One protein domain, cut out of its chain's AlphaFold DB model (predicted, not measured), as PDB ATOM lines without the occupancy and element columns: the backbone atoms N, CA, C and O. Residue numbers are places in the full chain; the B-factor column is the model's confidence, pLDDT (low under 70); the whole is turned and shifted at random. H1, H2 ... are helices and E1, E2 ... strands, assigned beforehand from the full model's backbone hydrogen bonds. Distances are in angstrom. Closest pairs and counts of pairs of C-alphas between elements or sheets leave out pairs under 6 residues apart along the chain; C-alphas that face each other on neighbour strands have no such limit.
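What this domain is: This is residues 73 to 141 of the 257 residues of an uncharacterized protein of Deltaproteobacteria bacterium (UniProt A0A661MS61). What shape do these atoms make? A twisted sheet of four strands makes a wall; the short two-stranded ribbon of E1 and E4 covers part of one face, and the small helix H1 sits beside the E6 edge. How is it built? The printed part has 69 residues, with six named strands and one named helix in the order E1 E2 E3 E4 E5 E6 H1; the class is mostly strand, strands holding 34 of the 39 residues in named elements, and the sheets E3 E2 E5 E6 and E1 E4 are antiparallel. How large is it? It is compact and rounded, with a radius of gyration of the C-alphas of 10.6 A and spans of 30 by 25 by 22 A.

Where its parts are: Where is the large sheet? E3 is residues 93 to 99, 18.4 A; E2 is 85 to 90, 17.3 A; E5 is 116 to 121, 17.4 A; E6 is 124 to 130, 19.1 A. Where are the others? E1, residues 73 to 76, 10.3 A, begins at C-alpha 73 (13.699, 41.303, -2.044); E4 is 108 to 111, 10.2 A. H1, residues 137 to 141, 6.3 A, ends at C-alpha 141 (31.276, 47.330, -11.707).

How they stand to each other: What joins the large sheet? N 88 and O 96 are 2.8 A apart in hairpin E2 and E3, N 87 and O 118 3.0 A in E2 and E5, N 117 and O 129 2.8 A in hairpin E5 and E6, each within hydrogen-bond range. Where is the ribbon? N 109 of E4 and O 74 of E1 are within hydrogen-bond range, 2.8 A; the closest C-alphas of E3 and E4, His 96 and Tyr 111, are 5.9 A apart. Residues 75 to 76 of E1 pair with 134 to 135, parallel. And H1? It is on the large sheet, height 4.7 A, over none of its strands; its closest C-alpha to E6 is Leu 140, 4.9 A from that of Gly 127. Its O i to N i+4 pair is within hydrogen-bond range.

The domain as a whole: How far does it reach? The C-alphas farthest apart, Ser 79 and Asp 92, are 32.0 A apart. Is it whole and confident? The printed part has no cut and no long link; its mean pLDDT is 97.1, and no printed residue is under 70.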
ATOM      1  N   HIS A  73      12.622  42.283  -2.139       96.38
ATOM      2  CA  HIS A  73      13.699  41.303  -2.044       96.38
ATOM      3  C   HIS A  73      14.450  41.217  -3.366       96.38
ATOM      4  O   HIS A  73      13.850  41.254  -4.442       96.38
ATOM      5  N   GLY A  74      15.770  41.144  -3.269       97.38
ATOM      6  CA  GLY A  74      16.670  40.962  -4.397       97.38
ATOM      7  C   GLY A  74      17.691  39.893  -4.071       97.38
ATOM      8  O   GLY A  74      17.806  39.476  -2.922       97.38
ATOM      9  N   TYR A  75      18.428  39.450  -5.080       97.94
ATOM     10  CA  TYR A  75      19.413  38.386  -4.949       97.94
ATOM     11  C   TYR A  75      20.758  38.835  -5.510       97.94
ATOM     12  O   TYR A  75      20.825  39.327  -6.641       97.94
ATOM     13  N   TYR A  76      21.828  38.670  -4.729       98.25
ATOM     14  CA  TYR A  76      23.185  38.849  -5.239       98.25
ATOM     15  C   TYR A  76      23.628  37.583  -5.979       98.25
ATOM     16  O   TYR A  76      23.665  36.492  -5.406       98.25
ATOM     17  N   TYR A  77      23.948  37.726  -7.263       96.00
ATOM     18  CA  TYR A  77      24.063  36.623  -8.208       96.00
ATOM     19  C   TYR A  77      25.482  36.494  -8.782       96.00
ATOM     20  O   TYR A  77      25.860  37.156  -9.746       96.00
ATOM     21  N   ASP A  78      26.228  35.573  -8.181       92.19
ATOM     22  CA  ASP A  78      27.318  34.774  -8.752       92.19
ATOM     23  C   ASP A  78      26.987  33.346  -8.295       92.19
ATOM     24  O   ASP A  78      27.422  32.904  -7.242       92.19
ATOM     25  N   SER A  79      25.987  32.744  -8.950       90.44
ATOM     26  CA  SER A  79      25.295  31.531  -8.478       90.44
ATOM     27  C   SER A  79      24.626  31.637  -7.092       90.44
ATOM     28  O   SER A  79      24.602  30.654  -6.372       90.44
ATOM     29  N   LEU A  80      24.024  32.783  -6.730       96.69
ATOM     30  CA  LEU A  80      23.420  33.070  -5.405       96.69
ATOM     31  C   LEU A  80      24.434  33.049  -4.244       96.69
ATOM     32  O   LEU A  80      24.760  31.999  -3.696       96.69
ATOM     33  N   VAL A  81      24.881  34.234  -3.817       98.31
ATOM     34  CA  VAL A  81      25.958  34.360  -2.817       98.31
ATOM     35  C   VAL A  81      25.422  34.711  -1.437       98.31
ATOM     36  O   VAL A  81      24.923  35.816  -1.220       98.31
ATOM     37  N   SER A  82      25.591  33.807  -0.482       98.50
ATOM     38  CA  SER A  82      25.244  34.000   0.929       98.50
ATOM     39  C   SER A  82      26.473  34.373   1.758       98.50
ATOM     40  O   SER A  82      27.584  33.937   1.455       98.50
ATOM     41  N   GLY A  83      26.279  35.167   2.813       98.19
ATOM     42  CA  GLY A  83      27.356  35.592   3.716       98.19
ATOM     43  C   GLY A  83      27.943  36.981   3.440       98.19
ATOM     44  O   GLY A  83      28.929  37.357   4.070       98.19
ATOM     45  N   LEU A  84      27.355  37.764   2.528       98.62
ATOM     46  CA  LEU A  84      27.774  39.145   2.267       98.62
ATOM     47  C   LEU A  84      26.992  40.119   3.139       98.62
ATOM     48  O   LEU A  84      25.766  40.079   3.161       98.62
ATOM     49  N   ASN A  85      27.678  41.057   3.781       98.69
ATOM     50  CA  ASN A  85      27.009  42.183   4.421       98.69
ATOM     51  C   ASN A  85      26.400  43.083   3.338       98.69
ATOM     52  O   ASN A  85      27.082  43.419   2.367       98.69
ATOM     53  N   TYR A  86      25.158  43.527   3.522       98.75
ATOM     54  CA  TYR A  86      24.532  44.528   2.662       98.75
ATOM     55  C   TYR A  86      23.974  45.706   3.459       98.75
ATOM     56  O   TYR A  86      23.539  45.570   4.604       98.75
ATOM     57  N   GLU A  87      23.959  46.868   2.815       98.75
ATOM     58  CA  GLU A  87      23.296  48.080   3.292       98.75
ATOM     59  C   GLU A  87      22.528  48.701   2.125       98.75
ATOM     60  O   GLU A  87      23.121  49.045   1.100       98.75
ATOM     61  N   SER A  88      21.213  48.839   2.279       98.56
ATOM     62  CA  SER A  88      20.354  49.568   1.352       98.56
ATOM     63  C   SER A  88      20.066  50.969   1.873       98.56
ATOM     64  O   SER A  88      19.871  51.182   3.074       98.56
ATOM     65  N   ARG A  89      20.078  51.942   0.964       98.25
ATOM     66  CA  ARG A  89      19.979  53.364   1.294       98.25
ATOM     67  C   ARG A  89      19.122  54.114   0.279       98.25
ATOM     68  O   ARG A  89      19.365  54.019  -0.928       98.25
ATOM     69  N   SER A  90      18.224  54.938   0.809       96.94
ATOM     70  CA  SER A  90      17.504  55.987   0.088       96.94
ATOM     71  C   SER A  90      18.189  57.348   0.284       96.94
ATOM     72  O   SER A  90      19.179  57.471   1.009       96.94
ATOM     73  N   GLU A  91      17.650  58.410  -0.318       94.88
ATOM     74  CA  GLU A  91      18.127  59.780  -0.069       94.88
ATOM     75  C   GLU A  91      18.019  60.194   1.415       94.88
ATOM     76  O   GLU A  91      18.806  61.019   1.882       94.88
ATOM     77  N   ASP A  92      17.088  59.590   2.164       94.50
ATOM     78  CA  ASP A  92      16.796  59.922   3.563       94.50
ATOM     79  C   ASP A  92      17.624  59.109   4.578       94.50
ATOM     80  O   ASP A  92      17.640  59.439   5.768       94.50
ATOM     81  N   GLY A  93      18.329  58.060   4.141       97.25
ATOM     82  CA  GLY A  93      19.205  57.261   5.001       97.25
ATOM     83  C   GLY A  93      19.157  55.759   4.735       97.25
ATOM     84  O   GLY A  93      18.659  55.297   3.713       97.25
ATOM     85  N   VAL A  94      19.731  54.994   5.668       98.25
ATOM     86  CA  VAL A  94      19.745  53.525   5.615       98.25
ATOM     87  C   VAL A  94      18.334  52.993   5.847       98.25
ATOM     88  O   VAL A  94      17.700  53.330   6.848       98.25
ATOM     89  N   THR A  95      17.857  52.164   4.926       97.75
ATOM     90  CA  THR A  95      16.522  51.551   4.953       97.75
ATOM     91  C   THR A  95      16.591  50.112   5.450       97.75
ATOM     92  O   THR A  95      15.779  49.706   6.282       97.75
ATOM     93  N   HIS A  96      17.595  49.361   4.993       98.12
ATOM     94  CA  HIS A  96      17.812  47.962   5.341       98.12
ATOM     95  C   HIS A  96      19.298  47.642   5.476       98.12
ATOM     96  O   HIS A  96      20.144  48.226   4.805       98.12
ATOM     97  N   THR A  97      19.600  46.680   6.339       98.38
ATOM     98  CA  THR A  97      20.930  46.095   6.518       98.38
ATOM     99  C   THR A  97      20.770  44.625   6.855       98.38
ATOM    100  O   THR A  97      19.782  44.263   7.498       98.38
ATOM    101  N   GLY A  98      21.754  43.805   6.521       98.25
ATOM    102  CA  GLY A  98      21.781  42.408   6.941       98.25
ATOM    103  C   GLY A  98      22.897  41.639   6.260       98.25
ATOM    104  O   GLY A  98      23.833  42.237   5.722       98.25
ATOM    105  N   VAL A  99      22.763  40.318   6.263       98.44
ATOM    106  CA  VAL A  99      23.649  39.404   5.540       98.44
ATOM    107  C   VAL A  99      22.858  38.717   4.428       98.44
ATOM    108  O   VAL A  99      21.688  38.375   4.605       98.44
ATOM    109  N   THR A 100      23.454  38.536   3.250       98.69
ATOM    110  CA  THR A 100      22.796  37.808   2.164       98.69
ATOM    111  C   THR A 100      22.579  36.347   2.548       98.69
ATOM    112  O   THR A 100      23.452  35.726   3.157       98.69
ATOM    113  N   GLY A 101      21.437  35.773   2.167       97.50
ATOM    114  CA  GLY A 101      21.147  34.362   2.453       97.50
ATOM    115  C   GLY A 101      20.449  34.084   3.787       97.50
ATOM    116  O   GLY A 101      20.219  32.921   4.113       97.50
ATOM    117  N   GLU A 102      20.113  35.116   4.569       95.50
ATOM    118  CA  GLU A 102      19.338  34.955   5.808       95.50
ATOM    119  C   GLU A 102      17.966  34.289   5.557       95.50
ATOM    120  O   GLU A 102      17.415  34.336   4.457       95.50
ATOM    121  N   ASP A 103      17.398  33.671   6.597       93.25
ATOM    122  CA  ASP A 103      16.153  32.880   6.559       93.25
ATOM    123  C   ASP A 103      16.133  31.746   5.518       93.25
ATOM    124  O   ASP A 103      15.104  31.502   4.883       93.25
ATOM    125  N   ASP A 104      17.265  31.056   5.354       93.50
ATOM    126  CA  ASP A 104      17.416  29.905   4.454       93.50
ATOM    127  C   ASP A 104      17.048  30.224   2.986       93.50
ATOM    128  O   ASP A 104      16.551  29.362   2.256       93.50
ATOM    129  N   ASP A 105      17.284  31.468   2.544       96.56
ATOM    130  CA  ASP A 105      16.990  31.944   1.185       96.56
ATOM    131  C   ASP A 105      18.263  32.494   0.511       96.56
ATOM    132  O   ASP A 105      18.540  33.698   0.585       96.56
ATOM    133  N   PRO A 106      19.080  31.614  -0.103       96.75
ATOM    134  CA  PRO A 106      20.429  31.935  -0.554       96.75
ATOM    135  C   PRO A 106      20.512  33.183  -1.430       96.75
ATOM    136  O   PRO A 106      19.736  33.368  -2.364       96.75
ATOM    137  N   GLY A 107      21.488  34.044  -1.148       97.75
ATOM    138  CA  GLY A 107      21.717  35.267  -1.919       97.75
ATOM    139  C   GLY A 107      20.739  36.411  -1.662       97.75
ATOM    140  O   GLY A 107      20.998  37.520  -2.138       97.75
ATOM    141  N   ARG A 108      19.648  36.193  -0.915       98.12
ATOM    142  CA  ARG A 108      18.620  37.215  -0.701       98.12
ATOM    143  C   ARG A 108      19.148  38.399   0.109       98.12
ATOM    144  O   ARG A 108      19.723  38.208   1.173       98.12
ATOM    145  N   PHE A 109      18.837  39.614  -0.329       98.44
ATOM    146  CA  PHE A 109      18.910  40.854   0.446       98.44
ATOM    147  C   PHE A 109      17.568  41.602   0.395       98.44
ATOM    148  O   PHE A 109      16.713  41.317  -0.448       98.44
ATOM    149  N   SER A 110      17.369  42.558   1.305       97.94
ATOM    150  CA  SER A 110      16.148  43.376   1.376       97.94
ATOM    151  C   SER A 110      16.438  44.835   1.048       97.94
ATOM    152  O   SER A 110      17.482  45.351   1.431       97.94
ATOM    153  N   TYR A 111      15.513  45.506   0.368       97.69
ATOM    154  CA  TYR A 111      15.632  46.915  -0.018       97.69
ATOM    155  C   TYR A 111      14.241  47.560  -0.155       97.69
ATOM    156  O   TYR A 111      13.241  46.852  -0.261       97.69
ATOM    157  N   ALA A 112      14.159  48.889  -0.173       96.06
ATOM    158  CA  ALA A 112      12.962  49.624  -0.579       96.06
ATOM    159  C   ALA A 112      13.077  50.076  -2.045       96.06
ATOM    160  O   ALA A 112      14.172  50.287  -2.566       96.06
ATOM    161  N   GLU A 113      11.948  50.231  -2.740       93.38
ATOM    162  CA  GLU A 113      11.945  50.659  -4.144       93.38
ATOM    163  C   GLU A 113      12.695  51.991  -4.329       93.38
ATOM    164  O   GLU A 113      12.403  52.983  -3.661       93.38
ATOM    165  N   GLY A 114      13.647  52.010  -5.266       93.44
ATOM    166  CA  GLY A 114      14.487  53.176  -5.549       93.44
ATOM    167  C   GLY A 114      15.764  53.269  -4.710       93.44
ATOM    168  O   GLY A 114      16.577  54.156  -4.972       93.44
ATOM    169  N   ASP A 115      15.976  52.361  -3.756       97.69
ATOM    170  CA  ASP A 115      17.212  52.313  -2.981       97.69
ATOM    171  C   ASP A 115      18.440  52.009  -3.851       97.69
ATOM    172  O   ASP A 115      18.390  51.341  -4.888       97.69
ATOM    173  N   THR A 116      19.589  52.445  -3.351       98.50
ATOM    174  CA  THR A 116      20.883  51.841  -3.683       98.50
ATOM    175  C   THR A 116      21.190  50.725  -2.697       98.50
ATOM    176  O   THR A 116      20.716  50.759  -1.564       98.50
ATOM    177  N   VAL A 117      21.987  49.744  -3.102       98.81
ATOM    178  CA  VAL A 117      22.502  48.693  -2.222       98.81
ATOM    179  C   VAL A 117      24.014  48.604  -2.372       98.81
ATOM    180  O   VAL A 117      24.535  48.590  -3.488       98.81
ATOM    181  N   SER A 118      24.720  48.558  -1.248       98.62
ATOM    182  CA  SER A 118      26.153  48.272  -1.182       98.62
ATOM    183  C   SER A 118      26.396  46.919  -0.539       98.62
ATOM    184  O   SER A 118      25.722  46.589   0.436       98.62
ATOM    185  N   PHE A 119      27.383  46.181  -1.046       98.81
ATOM    186  CA  PHE A 119      27.803  44.885  -0.509       98.81
ATOM    187  C   PHE A 119      29.229  44.955   0.034       98.81
ATOM    188  O   PHE A 119      30.097  45.632  -0.529       98.81
ATOM    189  N   SER A 120      29.481  44.227   1.116       98.38
ATOM    190  CA  SER A 120      30.791  44.134   1.756       98.38
ATOM    191  C   SER A 120      31.051  42.747   2.340       98.38
ATOM    192  O   SER A 120      30.127  41.974   2.594       98.38
ATOM    193  N   LEU A 121      32.328  42.437   2.547       97.38
ATOM    194  CA  LEU A 121      32.798  41.232   3.222       97.38
ATOM    195  C   LEU A 121      33.832  41.637   4.275       97.38
ATOM    196  O   LEU A 121      34.928  42.083   3.924       97.38
ATOM    197  N   GLY A 122      33.471  41.543   5.557       93.44
ATOM    198  CA  GLY A 122      34.224  42.230   6.610       93.44
ATOM    199  C   GLY A 122      34.320  43.727   6.290       93.44
ATOM    200  O   GLY A 122      33.305  44.356   5.993       93.44
ATOM    201  N   ASP A 123      35.541  44.268   6.260       93.31
ATOM    202  CA  ASP A 123      35.800  45.671   5.896       93.31
ATOM    203  C   ASP A 123      36.037  45.892   4.385       93.31
ATOM    204  O   ASP A 123      36.294  47.017   3.940       93.31
ATOM    205  N   ILE A 124      35.957  44.842   3.559       95.75
ATOM    206  CA  ILE A 124      36.143  44.955   2.108       95.75
ATOM    207  C   ILE A 124      34.840  45.407   1.454       95.75
ATOM    208  O   ILE A 124      33.846  44.684   1.453       95.75
ATOM    209  N   SER A 125      34.871  46.570   0.803       96.62
ATOM    210  CA  SER A 125      33.787  47.034  -0.067       96.62
ATOM    211  C   SER A 125      33.805  46.287  -1.402       96.62
ATOM    212  O   SER A 125      34.725  46.470  -2.200       96.62
ATOM    213  N   LEU A 126      32.752  45.522  -1.690       97.88
ATOM    214  CA  LEU A 126      32.600  44.801  -2.959       97.88
ATOM    215  C   LEU A 126      32.089  45.719  -4.076       97.88
ATOM    216  O   LEU A 126      32.496  45.602  -5.233       97.88
ATOM    217  N   GLY A 127      31.261  46.695  -3.709       97.38
ATOM    218  CA  GLY A 127      30.716  47.700  -4.613       97.38
ATOM    219  C   GLY A 127      29.293  48.085  -4.231       97.38
ATOM    220  O   GLY A 127      28.769  47.655  -3.203       97.38
ATOM    221  N   GLN A 128      28.672  48.903  -5.074       98.06
ATOM    222  CA  GLN A 128      27.287  49.334  -4.909       98.06
ATOM    223  C   GLN A 128      26.584  49.434  -6.260       98.06
ATOM    224  O   GLN A 128      27.223  49.707  -7.276       98.06
ATOM    225  N   SER A 129      25.267  49.283  -6.256       98.25
ATOM    226  CA  SER A 129      24.414  49.488  -7.425       98.25
ATOM    227  C   SER A 129      23.048  50.026  -7.005       98.25
ATOM    228  O   SER A 129      22.731  50.121  -5.818       98.25
ATOM    229  N   VAL A 130      22.199  50.354  -7.979       97.88
ATOM    230  CA  VAL A 130      20.755  50.449  -7.718       97.88
ATOM    231  C   VAL A 130      20.271  49.074  -7.253       97.88
ATOM    232  O   VAL A 130      20.682  48.053  -7.816       97.88
ATOM    233  N   ALA A 131      19.443  49.043  -6.212       97.62
ATOM    234  CA  ALA A 131      18.852  47.813  -5.713       97.62
ATOM    235  C   ALA A 131      17.771  47.316  -6.684       97.62
ATOM    236  O   ALA A 131      16.950  48.088  -7.180       97.62
ATOM    237  N   LYS A 132      17.803  46.018  -6.984       96.12
ATOM    238  CA  LYS A 132      16.879  45.343  -7.902       96.12
ATOM    239  C   LYS A 132      16.768  43.862  -7.546       96.12
ATOM    240  O   LYS A 132      17.496  43.368  -6.689       96.12
ATOM    241  N   ASP A 133      15.853  43.164  -8.206       95.06
ATOM    242  CA  ASP A 133      15.605  41.727  -8.055       95.06
ATOM    243  C   ASP A 133      16.864  40.863  -8.233       95.06
ATOM    244  O   ASP A 133      17.032  39.867  -7.531       95.06
ATOM    245  N   ARG A 134      17.773  41.264  -9.128       96.88
ATOM    246  CA  ARG A 134      19.040  40.576  -9.382       96.88
ATOM    247  C   ARG A 134      20.191  41.564  -9.523       96.88
ATOM    248  O   ARG A 134      20.230  42.325 -10.491       96.88
ATOM    249  N   VAL A 135      21.137  41.512  -8.589       98.50
ATOM    250  CA  VAL A 135      22.389  42.282  -8.622       98.50
ATOM    251  C   VAL A 135      23.551  41.332  -8.886       98.50
ATOM    252  O   VAL A 135      23.647  40.296  -8.241       98.50
ATOM    253  N   THR A 136      24.433  41.670  -9.818       98.50
ATOM    254  CA  THR A 136      25.568  40.824 -10.222       98.50
ATOM    255  C   THR A 136      26.900  41.567 -10.062       98.50
ATOM    256  O   THR A 136      26.910  42.792  -9.889       98.50
ATOM    257  N   PRO A 137      28.054  40.883 -10.174       98.25
ATOM    258  CA  PRO A 137      29.350  41.557 -10.246       98.25
ATOM    259  C   PRO A 137      29.433  42.637 -11.341       98.25
ATOM    260  O   PRO A 137      30.125  43.637 -11.154       98.25
ATOM    261  N   PHE A 138      28.707  42.479 -12.459       98.19
ATOM    262  CA  PHE A 138      28.642  43.486 -13.525       98.19
ATOM    263  C   PHE A 138      27.949  44.769 -13.060       98.19
ATOM    264  O   PHE A 138      28.446  45.861 -13.333       98.19
ATOM    265  N   ASP A 139      26.860  44.646 -12.298       98.38
ATOM    266  CA  ASP A 139      26.148  45.799 -11.742       98.38
ATOM    267  C   ASP A 139      27.029  46.597 -10.780       98.38
ATOM    268  O   ASP A 139      27.076  47.824 -10.862       98.38
ATOM    269  N   LEU A 140      27.769  45.902  -9.906       98.12
ATOM    270  CA  LEU A 140      28.698  46.543  -8.969       98.12
ATOM    271  C   LEU A 140      29.873  47.230  -9.677       98.12
ATOM    272  O   LEU A 140      30.439  48.187  -9.149       98.12
ATOM    273  N   ALA A 141      30.246  46.740 -10.860       96.69
ATOM    274  CA  ALA A 141      31.276  47.330 -11.707       96.69
ATOM    275  C   ALA A 141      30.747  48.408 -12.670       96.69
ATOM    276  O   ALA A 141      31.545  49.050 -13.355       96.69
TER     277      ALA A 141